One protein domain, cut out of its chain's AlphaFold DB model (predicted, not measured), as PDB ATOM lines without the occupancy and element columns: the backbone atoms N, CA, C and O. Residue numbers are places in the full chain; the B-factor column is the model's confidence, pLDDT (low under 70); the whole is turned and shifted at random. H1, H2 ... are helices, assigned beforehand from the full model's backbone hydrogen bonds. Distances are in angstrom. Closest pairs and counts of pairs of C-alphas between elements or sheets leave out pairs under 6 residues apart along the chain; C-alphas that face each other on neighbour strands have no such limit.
ATOM      1  N   LEU A  96     219.014 -44.017 237.650       83.56
ATOM      2  CA  LEU A  96     218.805 -42.594 237.465       83.56
ATOM      3  C   LEU A  96     220.132 -41.847 237.683       83.56
ATOM      4  O   LEU A  96     220.976 -42.283 238.466       83.56
ATOM      5  N   PRO A  97     220.346 -40.698 237.022       90.94
ATOM      6  CA  PRO A  97     221.467 -39.831 237.356       90.94
ATOM      7  C   PRO A  97     221.465 -39.486 238.851       90.94
ATOM      8  O   PRO A  97     220.401 -39.267 239.429       90.94
ATOM      9  N   LEU A  98     222.655 -39.362 239.452       91.12
ATOM     10  CA  LEU A  98     222.820 -39.099 240.889       91.12
ATOM     11  C   LEU A  98     221.959 -37.925 241.386       91.12
ATOM     12  O   LEU A  98     221.310 -38.025 242.423       91.12
ATOM     13  N   ASP A  99     221.910 -36.823 240.634       95.88
ATOM     14  CA  ASP A  99     221.113 -35.647 241.003       95.88
ATOM     15  C   ASP A  99     219.608 -35.953 241.071       95.88
ATOM     16  O   ASP A  99     218.894 -35.415 241.923       95.88
ATOM     17  N   THR A 100     219.118 -36.829 240.190       93.31
ATOM     18  CA  THR A 100     217.727 -37.285 240.188       93.31
ATOM     19  C   THR A 100     217.463 -38.198 241.379       93.31
ATOM     20  O   THR A 100     216.505 -37.940 242.105       93.31
ATOM     21  N   GLU A 101     218.330 -39.182 241.645       90.94
ATOM     22  CA  GLU A 101     218.186 -40.059 242.818       90.94
ATOM     23  C   GLU A 101     218.178 -39.268 244.129       90.94
ATOM     24  O   GLU A 101     217.321 -39.492 244.983       90.94
ATOM     25  N   LEU A 102     219.085 -38.298 244.287       94.69
ATOM     26  CA  LEU A 102     219.150 -37.457 245.487       94.69
ATOM     27  C   LEU A 102     217.877 -36.623 245.665       94.69
ATOM     28  O   LEU A 102     217.357 -36.507 246.779       94.69
ATOM     29  N   LYS A 103     217.353 -36.050 244.575       95.81
ATOM     30  CA  LYS A 103     216.114 -35.268 244.601       95.81
ATOM     31  C   LYS A 103     214.906 -36.139 244.946       95.81
ATOM     32  O   LYS A 103     214.107 -35.748 245.795       95.81
ATOM     33  N   GLU A 104     214.763 -37.292 244.303       93.12
ATOM     34  CA  GLU A 104     213.650 -38.213 244.549       93.12
ATOM     35  C   GLU A 104     213.710 -38.810 245.953       93.12
ATOM     36  O   GLU A 104     212.691 -38.833 246.638       93.12
ATOM     37  N   THR A 105     214.901 -39.170 246.434       90.88
ATOM     38  CA  THR A 105     215.111 -39.638 247.812       90.88
ATOM     39  C   THR A 105     214.692 -38.576 248.824       90.88
ATOM     40  O   THR A 105     213.974 -38.877 249.778       90.88
ATOM     41  N   LYS A 106     215.088 -37.314 248.612       94.75
ATOM     42  CA  LYS A 106     214.673 -36.209 249.484       94.75
ATOM     43  C   LYS A 106     213.152 -36.036 249.484       94.75
ATOM     44  O   LYS A 106     212.559 -35.982 250.559       94.75
ATOM     45  N   ASN A 107     212.529 -35.997 248.305       94.81
ATOM     46  CA  ASN A 107     211.075 -35.881 248.178       94.81
ATOM     47  C   ASN A 107     210.354 -37.050 248.861       94.81
ATOM     48  O   ASN A 107     209.342 -36.843 249.527       94.81
ATOM     49  N   TYR A 108     210.878 -38.268 248.709       90.38
ATOM     50  CA  TYR A 108     210.343 -39.452 249.365       90.38
ATOM     51  C   TYR A 108     210.394 -39.283 250.881       90.38
ATOM     52  O   TYR A 108     209.345 -39.345 251.515       90.38
ATOM     53  N   ILE A 109     211.559 -38.969 251.455       90.69
ATOM     54  CA  ILE A 109     211.712 -38.754 252.902       90.69
ATOM     55  C   ILE A 109     210.733 -37.688 253.402       90.69
ATOM     56  O   ILE A 109     210.028 -37.929 254.377       90.69
ATOM     57  N   GLU A 110     210.636 -36.545 252.720       91.88
ATOM     58  CA  GLU A 110     209.699 -35.472 253.077       91.88
ATOM     59  C   GLU A 110     208.233 -35.937 253.012       91.88
ATOM     60  O   GLU A 110     207.439 -35.578 253.881       91.88
ATOM     61  N   SER A 111     207.876 -36.783 252.040       86.69
ATOM     62  CA  SER A 111     206.524 -37.349 251.900       86.69
ATOM     63  C   SER A 111     206.160 -38.391 252.965       86.69
ATOM     64  O   SER A 111     204.973 -38.631 253.192       86.69
ATOM     65  N   GLN A 112     207.158 -39.002 253.615       84.19
ATOM     66  CA  GLN A 112     206.966 -39.989 254.682       84.19
ATOM     67  C   GLN A 112     206.880 -39.347 256.082       84.19
ATOM     68  O   GLN A 112     206.666 -40.049 257.071       84.19
ATOM     69  N   VAL A 113     207.024 -38.019 256.203       88.62
ATOM     70  CA  VAL A 113     206.860 -37.314 257.484       88.62
ATOM     71  C   VAL A 113     205.374 -37.127 257.791       88.62
ATOM     72  O   VAL A 113     204.678 -36.349 257.141       88.62
ATOM     73  N   VAL A 114     204.892 -37.815 258.823       89.25
ATOM     74  CA  VAL A 114     203.498 -37.764 259.287       89.25
ATOM     75  C   VAL A 114     203.394 -37.176 260.694       89.25
ATOM     76  O   VAL A 114     204.325 -37.261 261.493       89.25
ATOM     77  N   SER A 115     202.240 -36.585 261.018       91.62
ATOM     78  CA  SER A 115     201.990 -35.981 262.336       91.62
ATOM     79  C   SER A 115     201.742 -37.005 263.447       91.62
ATOM     80  O   SER A 115     201.951 -36.694 264.617       91.62
ATOM     81  N   SER A 116     201.258 -38.201 263.102       93.44
ATOM     82  CA  SER A 116     201.040 -39.313 264.032       93.44
ATOM     83  C   SER A 116     200.933 -40.644 263.284       93.44
ATOM     84  O   SER A 116     200.658 -40.668 262.082       93.44
ATOM     85  N   LEU A 117     201.108 -41.752 264.012       90.69
ATOM     86  CA  LEU A 117     200.902 -43.105 263.482       90.69
ATOM     87  C   LEU A 117     199.447 -43.328 263.045       90.69
ATOM     88  O   LEU A 117     199.221 -43.886 261.981       90.69
ATOM     89  N   ASP A 118     198.463 -42.807 263.785       93.44
ATOM     90  CA  ASP A 118     197.043 -42.944 263.421       93.44
ATOM     91  C   ASP A 118     196.725 -42.349 262.041       93.44
ATOM     92  O   ASP A 118     195.912 -42.895 261.290       93.44
ATOM     93  N   VAL A 119     197.373 -41.231 261.687       92.69
ATOM     94  CA  VAL A 119     197.221 -40.601 260.368       92.69
ATOM     95  C   VAL A 119     197.838 -41.475 259.278       92.69
ATOM     96  O   VAL A 119     197.228 -41.629 258.220       92.69
ATOM     97  N   LEU A 120     199.004 -42.073 259.538       91.19
ATOM     98  CA  LEU A 120     199.650 -42.998 258.606       91.19
ATOM     99  C   LEU A 120     198.780 -44.235 258.359       91.19
ATOM    100  O   LEU A 120     198.459 -44.529 257.213       91.19
ATOM    101  N   ILE A 121     198.309 -44.880 259.427       92.62
ATOM    102  CA  ILE A 121     197.455 -46.073 259.352       92.62
ATOM    103  C   ILE A 121     196.146 -45.758 258.620       92.62
ATOM    104  O   ILE A 121     195.710 -46.514 257.754       92.62
ATOM    105  N   SER A 122     195.522 -44.614 258.921       93.25
ATOM    106  CA  SER A 122     194.293 -44.190 258.239       93.25
ATOM    107  C   SER A 122     194.513 -43.967 256.742       93.25
ATOM    108  O   SER A 122     193.652 -44.327 255.935       93.25
ATOM    109  N   LYS A 123     195.664 -43.395 256.363       91.44
ATOM    110  CA  LYS A 123     196.050 -43.205 254.962       91.44
ATOM    111  C   LYS A 123     196.245 -44.551 254.267       91.44
ATOM    112  O   LYS A 123     195.567 -44.793 253.271       91.44
ATOM    113  N   GLU A 124     197.074 -45.435 254.823       91.00
ATOM    114  CA  GLU A 124     197.307 -46.782 254.278       91.00
ATOM    115  C   GLU A 124     195.995 -47.549 254.089       91.00
ATOM    116  O   GLU A 124     195.735 -48.087 253.012       91.00
ATOM    117  N   LYS A 125     195.106 -47.515 255.087       94.19
ATOM    118  CA  LYS A 125     193.795 -48.171 255.025       94.19
ATOM    119  C   LYS A 125     192.889 -47.617 253.926       94.19
ATOM    120  O   LYS A 125     192.105 -48.367 253.350       94.19
ATOM    121  N   SER A 126     192.979 -46.320 253.633       93.94
ATOM    122  CA  SER A 126     192.203 -45.682 252.560       93.94
ATOM    123  C   SER A 126     192.753 -45.954 251.156       93.94
ATOM    124  O   SER A 126     191.990 -45.948 250.190       93.94
ATOM    125  N   GLU A 127     194.057 -46.209 251.042       91.81
ATOM    126  CA  GLU A 127     194.739 -46.523 249.782       91.81
ATOM    127  C   GLU A 127     194.725 -48.034 249.479       91.81
ATOM    128  O   GLU A 127     194.827 -48.450 248.320       91.81
ATOM    129  N   ALA A 128     194.551 -48.872 250.505       90.69
ATOM    130  CA  ALA A 128     194.504 -50.319 250.376       90.69
ATOM    131  C   ALA A 128     193.223 -50.802 249.675       90.69
ATOM    132  O   ALA A 128     192.097 -50.494 250.063       90.69
ATOM    133  N   LYS A 129     193.387 -51.668 248.666       91.62
ATOM    134  CA  LYS A 129     192.255 -52.356 248.010       91.62
ATOM    135  C   LYS A 129     191.565 -53.371 248.926       91.62
ATOM    136  O   LYS A 129     190.411 -53.718 248.695       91.62
ATOM    137  N   HIS A 130     192.293 -53.885 249.911       90.75
ATOM    138  CA  HIS A 130     191.833 -54.883 250.863       90.75
ATOM    139  C   HIS A 130     192.487 -54.617 252.219       90.75
ATOM    140  O   HIS A 130     193.690 -54.375 252.275       90.75
ATOM    141  N   TRP A 131     191.697 -54.675 253.291       94.62
ATOM    142  CA  TRP A 131     192.162 -54.470 254.660       94.62
ATOM    143  C   TRP A 131     191.565 -55.547 255.564       94.62
ATOM    144  O   TRP A 131     190.389 -55.484 255.927       94.62
ATOM    145  N   SER A 132     192.355 -56.577 255.854       96.00
ATOM    146  CA  SER A 132     191.948 -57.727 256.661       96.00
ATOM    147  C   SER A 132     192.180 -57.497 258.156       96.00
ATOM    148  O   SER A 132     192.850 -56.551 258.566       96.00
ATOM    149  N   GLU A 133     191.694 -58.421 258.987       96.06
ATOM    150  CA  GLU A 133     192.065 -58.471 260.409       96.06
ATOM    151  C   GLU A 133     193.575 -58.681 260.602       96.06
ATOM    152  O   GLU A 133     194.154 -58.169 261.553       96.06
ATOM    153  N   ASN A 134     194.245 -59.381 259.678       96.00
ATOM    154  CA  ASN A 134     195.699 -59.497 259.726       96.00
ATOM    155  C   ASN A 134     196.373 -58.141 259.442       96.00
ATOM    156  O   ASN A 134     197.397 -57.856 260.049       96.00
ATOM    157  N   MET A 135     195.798 -57.280 258.592       94.75
ATOM    158  CA  MET A 135     196.302 -55.910 258.399       94.75
ATOM    159  C   MET A 135     196.076 -55.027 259.623       94.75
ATOM    160  O   MET A 135     196.960 -54.254 259.975       94.75
ATOM    161  N   GLU A 136     194.956 -55.192 260.331       95.44
ATOM    162  CA  GLU A 136     194.733 -54.511 261.615       95.44
ATOM    163  C   GLU A 136     195.776 -54.892 262.675       95.44
ATOM    164  O   GLU A 136     196.177 -54.043 263.466       95.44
ATOM    165  N   GLU A 137     196.217 -56.152 262.709       95.81
ATOM    166  CA  GLU A 137     197.283 -56.603 263.617       95.81
ATOM    167  C   GLU A 137     198.680 -56.197 263.134       95.81
ATOM    168  O   GLU A 137     199.586 -56.007 263.938       95.81
ATOM    169  N   ALA A 138     198.870 -56.044 261.824       93.62
ATOM    170  CA  ALA A 138     200.154 -55.678 261.245       93.62
ATOM    171  C   ALA A 138     200.606 -54.260 261.614       93.62
ATOM    172  O   ALA A 138     201.811 -54.031 261.707       93.62
ATOM    173  N   VAL A 139     199.662 -53.340 261.824       91.50
ATOM    174  CA  VAL A 139     199.925 -51.915 262.089       91.50
ATOM    175  C   VAL A 139     199.899 -51.528 263.576       91.50
ATOM    176  O   VAL A 139     199.963 -50.341 263.897       91.50
ATOM    177  N   ARG A 140     199.775 -52.507 264.479       86.38
ATOM    178  CA  ARG A 140     199.804 -52.325 265.943       86.38
ATOM    179  C   ARG A 140     201.207 -52.498 266.506       86.38
ATOM    180  O   ARG A 140     201.526 -51.752 267.458       86.38
TER     181      ARG A 140
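This is residues 96 to 140 of the 140 residues of a protein of Streptococcus mitis (UniProt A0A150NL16). An open chain of three helices, none touching another: H1, the longest, sticks out at one end with residues 97 to 103 and 105 to 111, while H2 and shorter H3 make a loose pair at the other end. The printed part has 45 residues with three named helices, in the order H1, H2, H3, and no named strand; the class is all helix. It is only just extended, close to loose, with a radius of gyration of the C-alphas of 14.5 A, and spans 42 by 22 by 15 A.

Find C-alpha 98 at (222.820, -39.099, 240.889); from there H1, residues 98 to 111, runs 19.7 A to C-alpha 111. H2, residues 117 to 127, measures 15.4 A. H3, residues 133 to 138, runs 8.6 A to C-alpha 138 at (200.154, -55.678, 261.245).

Start at H1, which is apart from H2 and from H3. H2 and H3 are apart too. In H1, H2 and H3, every O i to N i+4 pair is within hydrogen-bond range.

Look for the two C-alphas farthest apart, those of Pro 97 and Glu 133, at 41.8 A. The printed part has no cut, and both links are tight. No printed residue is under 70 in pLDDT.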